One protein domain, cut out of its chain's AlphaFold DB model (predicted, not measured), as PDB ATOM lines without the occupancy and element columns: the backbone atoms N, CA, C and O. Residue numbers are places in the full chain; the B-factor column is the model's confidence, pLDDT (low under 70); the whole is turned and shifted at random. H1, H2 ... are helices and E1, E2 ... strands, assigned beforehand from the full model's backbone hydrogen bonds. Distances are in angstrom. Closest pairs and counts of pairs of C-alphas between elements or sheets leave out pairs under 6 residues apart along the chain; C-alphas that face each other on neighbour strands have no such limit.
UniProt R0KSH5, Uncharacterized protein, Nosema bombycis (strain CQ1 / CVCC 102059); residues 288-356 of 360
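What this domain is: This is residues 288 to 356 of the 360 residues of an uncharacterized protein of Nosema bombycis (strain CQ1 / CVCC 102059) (UniProt R0KSH5). The model is a bracket: sheet E1-E4-E5 makes one side, hairpin E2-E3 the other, and H1 spans between them at one end. The printed part has 69 residues, with one named helix and five named strands in the order E1, E2, E3, H1, E4, E5, class mixed; both sheets are antiparallel. It is compact, radius of gyration of the C-alphas 11.8 A, spanning 35 by 22 by 21 A.

Where its parts are: E1, residues 299 to 304, begins at C-alpha (0.170, 57.040, -11.287). E4 is residues 340 to 345, 16.4 A; E5, residues 352 to 355, ends at C-alpha (9.138, 47.333, -8.167). E2 is residues 317 to 320, E3 323 to 327, and H1 328 to 337, 14.0 A.

How they stand to each other: Inner strand E4 is antiparallel to E1 (N 302 and O 342, 3.0 A) and E5 (N 353 and O 343, 2.9 A), each at 153 degrees. Hairpin E2-E3 has N 325 and O 318 at 2.8 A; both strands are apart from E4. H1 only grazes the three-stranded sheet; its closest C-alphas to E4 are Cys 334 and Ser 340, 6.6 A. Every O i to N i+4 pair in H1 is within hydrogen-bond range.

The domain as a whole: The farthest C-alphas, Glu 295 and Thr 336, are 36.5 A apart. The printed part has no cut; link E1 to E2 is long. Low-confidence residues include 308 to 315.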
ATOM      1  N   PRO A 288      10.121  57.740  -6.729       80.19
ATOM      2  CA  PRO A 288      10.937  58.919  -6.989       80.19
ATOM      3  C   PRO A 288      10.103  60.057  -7.590       80.19
ATOM      4  O   PRO A 288       9.065  59.831  -8.214       80.19
ATOM      5  N   ASN A 289      10.611  61.289  -7.481       75.94
ATOM      6  CA  ASN A 289       9.946  62.479  -8.029       75.94
ATOM      7  C   ASN A 289       9.732  62.418  -9.554       75.94
ATOM      8  O   ASN A 289       8.870  63.102 -10.096       75.94
ATOM      9  N   SER A 290      10.525  61.602 -10.254       70.88
ATOM     10  CA  SER A 290      10.365  61.342 -11.687       70.88
ATOM     11  C   SER A 290       9.070  60.591 -12.020       70.88
ATOM     12  O   SER A 290       8.576  60.723 -13.136       70.88
ATOM     13  N   VAL A 291       8.518  59.835 -11.065       73.62
ATOM     14  CA  VAL A 291       7.260  59.085 -11.201       73.62
ATOM     15  C   VAL A 291       6.089  59.872 -10.598       73.62
ATOM     16  O   VAL A 291       5.020  59.918 -11.197       73.62
ATOM     17  N   ILE A 292       6.292  60.554  -9.460       70.19
ATOM     18  CA  ILE A 292       5.290  61.423  -8.808       70.19
ATOM     19  C   ILE A 292       5.871  62.804  -8.561       70.19
ATOM     20  O   ILE A 292       6.780  62.951  -7.747       70.19
ATOM     21  N   ASN A 293       5.281  63.828  -9.173       62.88
ATOM     22  CA  ASN A 293       5.582  65.212  -8.827       62.88
ATOM     23  C   ASN A 293       4.451  65.816  -7.981       62.88
ATOM     24  O   ASN A 293       3.304  65.370  -8.072       62.88
ATOM     25  N   ASP A 294       4.771  66.831  -7.178       57.47
ATOM     26  CA  ASP A 294       3.865  67.410  -6.169       57.47
ATOM     27  C   ASP A 294       2.582  68.042  -6.783       57.47
ATOM     28  O   ASP A 294       1.616  68.316  -6.072       57.47
ATOM     29  N   GLU A 295       2.515  68.185  -8.113       55.59
ATOM     30  CA  GLU A 295       1.396  68.759  -8.883       55.59
ATOM     31  C   GLU A 295       0.332  67.747  -9.381       55.59
ATOM     32  O   GLU A 295      -0.359  68.008 -10.364       55.59
ATOM     33  N   LYS A 296       0.129  66.615  -8.693       53.31
ATOM     34  CA  LYS A 296      -0.880  65.583  -9.048       53.31
ATOM     35  C   LYS A 296      -0.637  64.920 -10.412       53.31
ATOM     36  O   LYS A 296      -1.491  64.947 -11.300       53.31
ATOM     37  N   ASN A 297       0.508  64.266 -10.576       56.75
ATOM     38  CA  ASN A 297       0.619  63.272 -11.642       56.75
ATOM     39  C   ASN A 297      -0.097  61.996 -11.194       56.75
ATOM     40  O   ASN A 297       0.250  61.410 -10.170       56.75
ATOM     41  N   GLU A 298      -1.129  61.608 -11.941       67.12
ATOM     42  CA  GLU A 298      -1.767  60.304 -11.788       67.12
ATOM     43  C   GLU A 298      -0.713  59.213 -12.016       67.12
ATOM     44  O   GLU A 298       0.140  59.321 -12.901       67.12
ATOM     45  N   ILE A 299      -0.730  58.186 -11.173       73.25
ATOM     46  CA  ILE A 299       0.170  57.040 -11.287       73.25
ATOM     47  C   ILE A 299      -0.622  55.936 -11.952       73.25
ATOM     48  O   ILE A 299      -1.705  55.590 -11.481       73.25
ATOM     49  N   LYS A 300      -0.054  55.350 -12.999       76.19
ATOM     50  CA  LYS A 300      -0.564  54.107 -13.560       76.19
ATOM     51  C   LYS A 300       0.202  52.943 -12.951       76.19
ATOM     52  O   LYS A 300       1.432  52.971 -12.893       76.19
ATOM     53  N   LEU A 301      -0.517  51.924 -12.503       80.31
ATOM     54  CA  LEU A 301       0.077  50.654 -12.109       80.31
ATOM     55  C   LEU A 301      -0.137  49.648 -13.235       80.31
ATOM     56  O   LEU A 301      -1.221  49.570 -13.799       80.31
ATOM     57  N   GLU A 302       0.898  48.879 -13.558       82.50
ATOM     58  CA  GLU A 302       0.807  47.801 -14.543       82.50
ATOM     59  C   GLU A 302       1.445  46.528 -13.995       82.50
ATOM     60  O   GLU A 302       2.546  46.546 -13.436       82.50
ATOM     61  N   LEU A 303       0.751  45.410 -14.189       80.88
ATOM     62  CA  LEU A 303       1.250  44.066 -13.964       80.88
ATOM     63  C   LEU A 303       1.778  43.504 -15.276       80.88
ATOM     64  O   LEU A 303       1.037  43.297 -16.227       80.88
ATOM     65  N   TYR A 304       3.061  43.186 -15.339       74.50
ATOM     66  CA  TYR A 304       3.605  42.450 -16.475       74.50
ATOM     67  C   TYR A 304       3.643  40.948 -16.150       74.50
ATOM     68  O   TYR A 304       4.175  40.612 -15.089       74.50
ATOM     69  N   PRO A 305       3.128  40.046 -17.014       68.06
ATOM     70  CA  PRO A 305       2.626  40.285 -18.374       68.06
ATOM     71  C   PRO A 305       1.100  40.517 -18.503       68.06
ATOM     72  O   PRO A 305       0.627  40.658 -19.625       68.06
ATOM     73  N   GLU A 306       0.320  40.525 -17.414       66.00
ATOM     74  CA  GLU A 306      -1.162  40.513 -17.466       66.00
ATOM     75  C   GLU A 306      -1.858  41.838 -17.849       66.00
ATOM     76  O   GLU A 306      -3.031  41.811 -18.216       66.00
ATOM     77  N   GLY A 307      -1.177  42.982 -17.804       70.06
ATOM     78  CA  GLY A 307      -1.761  44.300 -18.060       70.06
ATOM     79  C   GLY A 307      -2.239  45.015 -16.791       70.06
ATOM     80  O   GLY A 307      -1.445  45.285 -15.894       70.06
ATOM     81  N   ASP A 308      -3.510  45.412 -16.746       65.31
ATOM     82  CA  ASP A 308      -4.053  46.328 -15.728       65.31
ATOM     83  C   ASP A 308      -4.234  45.673 -14.338       65.31
ATOM     84  O   ASP A 308      -4.520  44.481 -14.217       65.31
ATOM     85  N   VAL A 309      -4.080  46.461 -13.273       65.50
ATOM     86  CA  VAL A 309      -4.087  46.012 -11.864       65.50
ATOM     87  C   VAL A 309      -5.469  46.164 -11.212       65.50
ATOM     88  O   VAL A 309      -5.754  45.540 -10.181       65.50
ATOM     89  N   ASP A 310      -6.343  46.958 -11.829       57.78
ATOM     90  CA  ASP A 310      -7.481  47.591 -11.159       57.78
ATOM     91  C   ASP A 310      -8.577  46.641 -10.652       57.78
ATOM     92  O   ASP A 310      -9.277  46.986  -9.698       57.78
ATOM     93  N   LEU A 311      -8.739  45.434 -11.207       51.62
ATOM     94  CA  LEU A 311      -9.973  44.663 -10.979       51.62
ATOM     95  C   LEU A 311      -9.867  43.370 -10.142       51.62
ATOM     96  O   LEU A 311     -10.898  42.946  -9.618       51.62
ATOM     97  N   PRO A 312      -8.677  42.798  -9.865       55.09
ATOM     98  CA  PRO A 312      -8.528  41.852  -8.746       55.09
ATOM     99  C   PRO A 312      -7.669  42.382  -7.589       55.09
ATOM    100  O   PRO A 312      -7.877  41.977  -6.441       55.09
ATOM    101  N   TYR A 313      -6.706  43.261  -7.880       61.88
ATOM    102  CA  TYR A 313      -5.567  43.531  -6.999       61.88
ATOM    103  C   TYR A 313      -5.523  44.967  -6.462       61.88
ATOM    104  O   TYR A 313      -4.757  45.250  -5.547       61.88
ATOM    105  N   GLY A 314      -6.383  45.871  -6.943       63.22
ATOM    106  CA  GLY A 314      -6.458  47.243  -6.422       63.22
ATOM    107  C   GLY A 314      -6.708  47.316  -4.904       63.22
ATOM    108  O   GLY A 314      -6.218  48.213  -4.230       63.22
ATOM    109  N   LYS A 315      -7.384  46.314  -4.321       67.81
ATOM    110  CA  LYS A 315      -7.607  46.177  -2.862       67.81
ATOM    111  C   LYS A 315      -6.360  45.781  -2.049       67.81
ATOM    112  O   LYS A 315      -6.453  45.585  -0.833       67.81
ATOM    113  N   ASP A 316      -5.247  45.529  -2.725       71.38
ATOM    114  CA  ASP A 316      -3.970  45.080  -2.172       71.38
ATOM    115  C   ASP A 316      -2.874  46.145  -2.283       71.38
ATOM    116  O   ASP A 316      -1.735  45.907  -1.875       71.38
ATOM    117  N   ILE A 317      -3.212  47.317  -2.822       76.38
ATOM    118  CA  ILE A 317      -2.267  48.391  -3.086       76.38
ATOM    119  C   ILE A 317      -2.849  49.703  -2.568       76.38
ATOM    120  O   ILE A 317      -3.984  50.063  -2.872       76.38
ATOM    121  N   TRP A 318      -2.057  50.443  -1.796       81.50
ATOM    122  CA  TRP A 318      -2.433  51.761  -1.291       81.50
ATOM    123  C   TRP A 318      -1.367  52.783  -1.625       81.50
ATOM    124  O   TRP A 318      -0.168  52.501  -1.585       81.50
ATOM    125  N   PHE A 319      -1.817  54.002  -1.890       76.44
ATOM    126  CA  PHE A 319      -0.949  55.106  -2.239       76.44
ATOM    127  C   PHE A 319      -1.157  56.288  -1.290       76.44
ATOM    128  O   PHE A 319      -2.290  56.707  -1.049       76.44
ATOM    129  N   TYR A 320      -0.061  56.828  -0.749       75.44
ATOM    130  CA  TYR A 320      -0.098  58.040   0.067       75.44
ATOM    131  C   TYR A 320       1.205  58.840  -0.056       75.44
ATOM    132  O   TYR A 320       2.294  58.351   0.263       75.44
ATOM    133  N   GLY A 321       1.102  60.101  -0.483       75.75
ATOM    134  CA  GLY A 321       2.260  60.976  -0.679       75.75
ATOM    135  C   GLY A 321       3.180  60.457  -1.785       75.75
ATOM    136  O   GLY A 321       2.782  60.437  -2.936       75.75
ATOM    137  N   LYS A 322       4.408  60.044  -1.442       76.44
ATOM    138  CA  LYS A 322       5.377  59.397  -2.360       76.44
ATOM    139  C   LYS A 322       5.608  57.921  -2.026       76.44
ATOM    140  O   LYS A 322       6.593  57.328  -2.459       76.44
ATOM    141  N   LYS A 323       4.739  57.334  -1.200       81.31
ATOM    142  CA  LYS A 323       4.867  55.955  -0.725       81.31
ATOM    143  C   LYS A 323       3.778  55.082  -1.331       81.31
ATOM    144  O   LYS A 323       2.600  55.441  -1.310       81.31
ATOM    145  N   LEU A 324       4.197  53.923  -1.824       84.62
ATOM    146  CA  LEU A 324       3.329  52.848  -2.275       84.62
ATOM    147  C   LEU A 324       3.408  51.702  -1.267       84.62
ATOM    148  O   LEU A 324       4.496  51.213  -0.966       84.62
ATOM    149  N   TYR A 325       2.259  51.278  -0.760       82.88
ATOM    150  CA  TYR A 325       2.133  50.130   0.128       82.88
ATOM    151  C   TYR A 325       1.515  48.989  -0.651       82.88
ATOM    152  O   TYR A 325       0.461  49.154  -1.260       82.88
ATOM    153  N   VAL A 326       2.171  47.840  -0.621       81.38
ATOM    154  CA  VAL A 326       1.755  46.660  -1.370       81.38
ATOM    155  C   VAL A 326       1.603  45.507  -0.393       81.38
ATOM    156  O   VAL A 326       2.528  45.235   0.374       81.38
ATOM    157  N   SER A 327       0.445  44.847  -0.386       79.50
ATOM    158  CA  SER A 327       0.210  43.707   0.503       79.50
ATOM    159  C   SER A 327       1.179  42.564   0.199       79.50
ATOM    160  O   SER A 327       1.521  42.298  -0.959       79.50
ATOM    161  N   LEU A 328       1.621  41.858   1.241       74.81
ATOM    162  CA  LEU A 328       2.468  40.678   1.054       74.81
ATOM    163  C   LEU A 328       1.748  39.542   0.313       74.81
ATOM    164  O   LEU A 328       2.401  38.791  -0.414       74.81
ATOM    165  N   ASP A 329       0.422  39.442   0.423       71.75
ATOM    166  CA  ASP A 329      -0.381  38.465  -0.328       71.75
ATOM    167  C   ASP A 329      -0.271  38.706  -1.831       71.75
ATOM    168  O   ASP A 329      -0.103  37.775  -2.627       71.75
ATOM    169  N   PHE A 330      -0.307  39.977  -2.231       77.81
ATOM    170  CA  PHE A 330      -0.129  40.356  -3.618       77.81
ATOM    171  C   PHE A 330       1.311  40.151  -4.078       77.81
ATOM    172  O   PHE A 330       1.513  39.580  -5.149       77.81
ATOM    173  N   CYS A 331       2.314  40.491  -3.261       76.69
ATOM    174  CA  CYS A 331       3.711  40.143  -3.548       76.69
ATOM    175  C   CYS A 331       3.885  38.628  -3.756       76.69
ATOM    176  O   CYS A 331       4.529  38.199  -4.711       76.69
ATOM    177  N   THR A 332       3.267  37.800  -2.910       73.44
ATOM    178  CA  THR A 332       3.328  36.334  -3.009       73.44
ATOM    179  C   THR A 332       2.617  35.824  -4.257       73.44
ATOM    180  O   THR A 332       3.158  34.987  -4.980       73.44
ATOM    181  N   THR A 333       1.435  36.364  -4.558       74.56
ATOM    182  CA  THR A 333       0.687  36.037  -5.778       74.56
ATOM    183  C   THR A 333       1.509  36.363  -7.014       74.56
ATOM    184  O   THR A 333       1.650  35.519  -7.900       74.56
ATOM    185  N   CYS A 334       2.108  37.552  -7.043       75.25
ATOM    186  CA  CYS A 334       2.983  37.954  -8.125       75.25
ATOM    187  C   CYS A 334       4.160  36.970  -8.234       75.25
ATOM    188  O   CYS A 334       4.467  36.537  -9.341       75.25
ATOM    189  N   LYS A 335       4.759  36.527  -7.117       76.50
ATOM    190  CA  LYS A 335       5.922  35.617  -7.117       76.50
ATOM    191  C   LYS A 335       5.574  34.285  -7.747       76.50
ATOM    192  O   LYS A 335       6.263  33.822  -8.650       76.50
ATOM    193  N   THR A 336       4.480  33.695  -7.279       75.38
ATOM    194  CA  THR A 336       3.970  32.415  -7.769       75.38
ATOM    195  C   THR A 336       3.641  32.489  -9.254       75.38
ATOM    196  O   THR A 336       3.914  31.548  -9.994       75.38
ATOM    197  N   LYS A 337       3.093  33.620  -9.704       76.00
ATOM    198  CA  LYS A 337       2.711  33.829 -11.101       76.00
ATOM    199  C   LYS A 337       3.814  34.453 -11.969       76.00
ATOM    200  O   LYS A 337       3.612  34.639 -13.161       76.00
ATOM    201  N   SER A 338       4.992  34.730 -11.404       78.69
ATOM    202  CA  SER A 338       6.105  35.430 -12.069       78.69
ATOM    203  C   SER A 338       5.717  36.790 -12.667       78.69
ATOM    204  O   SER A 338       6.167  37.156 -13.751       78.69
ATOM    205  N   TYR A 339       4.868  37.545 -11.969       81.94
ATOM    206  CA  TYR A 339       4.456  38.878 -12.410       81.94
ATOM    207  C   TYR A 339       5.492  39.934 -12.019       81.94
ATOM    208  O   TYR A 339       6.441  39.669 -11.290       81.94
ATOM    209  N   SER A 340       5.361  41.159 -12.501       79.75
ATOM    210  CA  SER A 340       6.107  42.291 -11.946       79.75
ATOM    211  C   SER A 340       5.210  43.509 -11.922       79.75
ATOM    212  O   SER A 340       4.406  43.691 -12.834       79.75
ATOM    213  N   LEU A 341       5.328  44.314 -10.869       83.94
ATOM    214  CA  LEU A 341       4.560  45.542 -10.730       83.94
ATOM    215  C   LEU A 341       5.414  46.719 -11.192       83.94
ATOM    216  O   LEU A 341       6.528  46.925 -10.704       83.94
ATOM    217  N   LYS A 342       4.877  47.498 -12.123       84.06
ATOM    218  CA  LYS A 342       5.459  48.761 -12.570       84.06
ATOM    219  C   LYS A 342       4.594  49.906 -12.077       84.06
ATOM    220  O   LYS A 342       3.376  49.870 -12.233       84.06
ATOM    221  N   ALA A 343       5.237  50.921 -11.512       82.56
ATOM    222  CA  ALA A 343       4.613  52.210 -11.264       82.56
ATOM    223  C   ALA A 343       5.102  53.191 -12.329       82.56
ATOM    224  O   ALA A 343       6.307  53.433 -12.441       82.56
ATOM    225  N   LEU A 344       4.171  53.717 -13.121       80.69
ATOM    226  CA  LEU A 344       4.441  54.635 -14.223       80.69
ATOM    227  C   LEU A 344       3.800  55.993 -13.944       80.69
ATOM    228  O   LEU A 344       2.730  56.078 -13.337       80.69
ATOM    229  N   ASN A 345       4.422  57.055 -14.445       76.19
ATOM    230  CA  ASN A 345       3.746  58.338 -14.564       76.19
ATOM    231  C   ASN A 345       2.694  58.238 -15.683       76.19
ATOM    232  O   ASN A 345       3.016  57.871 -16.812       76.19
ATOM    233  N   PHE A 346       1.432  58.559 -15.387       73.38
ATOM    234  CA  PHE A 346       0.336  58.440 -16.355       73.38
ATOM    235  C   PHE A 346       0.527  59.337 -17.589       73.38
ATOM    236  O   PHE A 346       0.133  58.958 -18.691       73.38
ATOM    237  N   LYS A 347       1.145  60.514 -17.424       72.81
ATOM    238  CA  LYS A 347       1.384  61.474 -18.518       72.81
ATOM    239  C   LYS A 347       2.660  61.184 -19.308       72.81
ATOM    240  O   LYS A 347       2.768  61.604 -20.455       72.81
ATOM    241  N   GLU A 348       3.617  60.500 -18.690       71.31
ATOM    242  CA  GLU A 348       4.962  60.250 -19.218       71.31
ATOM    243  C   GLU A 348       5.312  58.784 -18.949       71.31
ATOM    244  O   GLU A 348       6.039  58.452 -18.012       71.31
ATOM    245  N   THR A 349       4.713  57.880 -19.726       67.62
ATOM    246  CA  THR A 349       4.785  56.425 -19.502       67.62
ATOM    247  C   THR A 349       6.187  55.838 -19.700       67.62
ATOM    248  O   THR A 349       6.451  54.707 -19.297       67.62
ATOM    249  N   ASP A 350       7.109  56.610 -20.271       74.50
ATOM    250  CA  ASP A 350       8.544  56.337 -20.328       74.50
ATOM    251  C   ASP A 350       9.239  56.512 -18.964       74.50
ATOM    252  O   ASP A 350      10.272  55.884 -18.711       74.50
ATOM    253  N   LYS A 351       8.653  57.289 -18.041       77.44
ATOM    254  CA  LYS A 351       9.110  57.410 -16.652       77.44
ATOM    255  C   LYS A 351       8.405  56.390 -15.767       77.44
ATOM    256  O   LYS A 351       7.279  56.594 -15.305       77.44
ATOM    257  N   PHE A 352       9.108  55.300 -15.475       77.56
ATOM    258  CA  PHE A 352       8.611  54.240 -14.607       77.56
ATOM    259  C   PHE A 352       9.669  53.734 -13.630       77.56
ATOM    260  O   PHE A 352      10.873  53.918 -13.813       77.56
ATOM    261  N   ILE A 353       9.196  53.046 -12.596       81.50
ATOM    262  CA  ILE A 353      10.016  52.210 -11.727       81.50
ATOM    263  C   ILE A 353       9.426  50.800 -11.703       81.50
ATOM    264  O   ILE A 353       8.228  50.607 -11.481       81.50
ATOM    265  N   ALA A 354      10.271  49.807 -11.974       80.62
ATOM    266  CA  ALA A 354       9.930  48.412 -11.741       80.62
ATOM    267  C   ALA A 354      10.138  48.115 -10.254       80.62
ATOM    268  O   ALA A 354      11.213  48.367  -9.710       80.62
ATOM    269  N   LEU A 355       9.101  47.615  -9.593       79.31
ATOM    270  CA  LEU A 355       9.138  47.333  -8.167       79.31
ATOM    271  C   LEU A 355       9.536  45.878  -7.956       79.31
ATOM    272  O   LEU A 355       8.848  44.954  -8.398       79.31
ATOM    273  N   GLU A 356      10.645  45.667  -7.254       73.88
ATOM    274  CA  GLU A 356      11.059  44.326  -6.863       73.88
ATOM    275  C   GLU A 356      10.169  43.811  -5.727       73.88
ATOM    276  O   GLU A 356      10.412  44.027  -4.535       73.88
TER     277      GLU A 356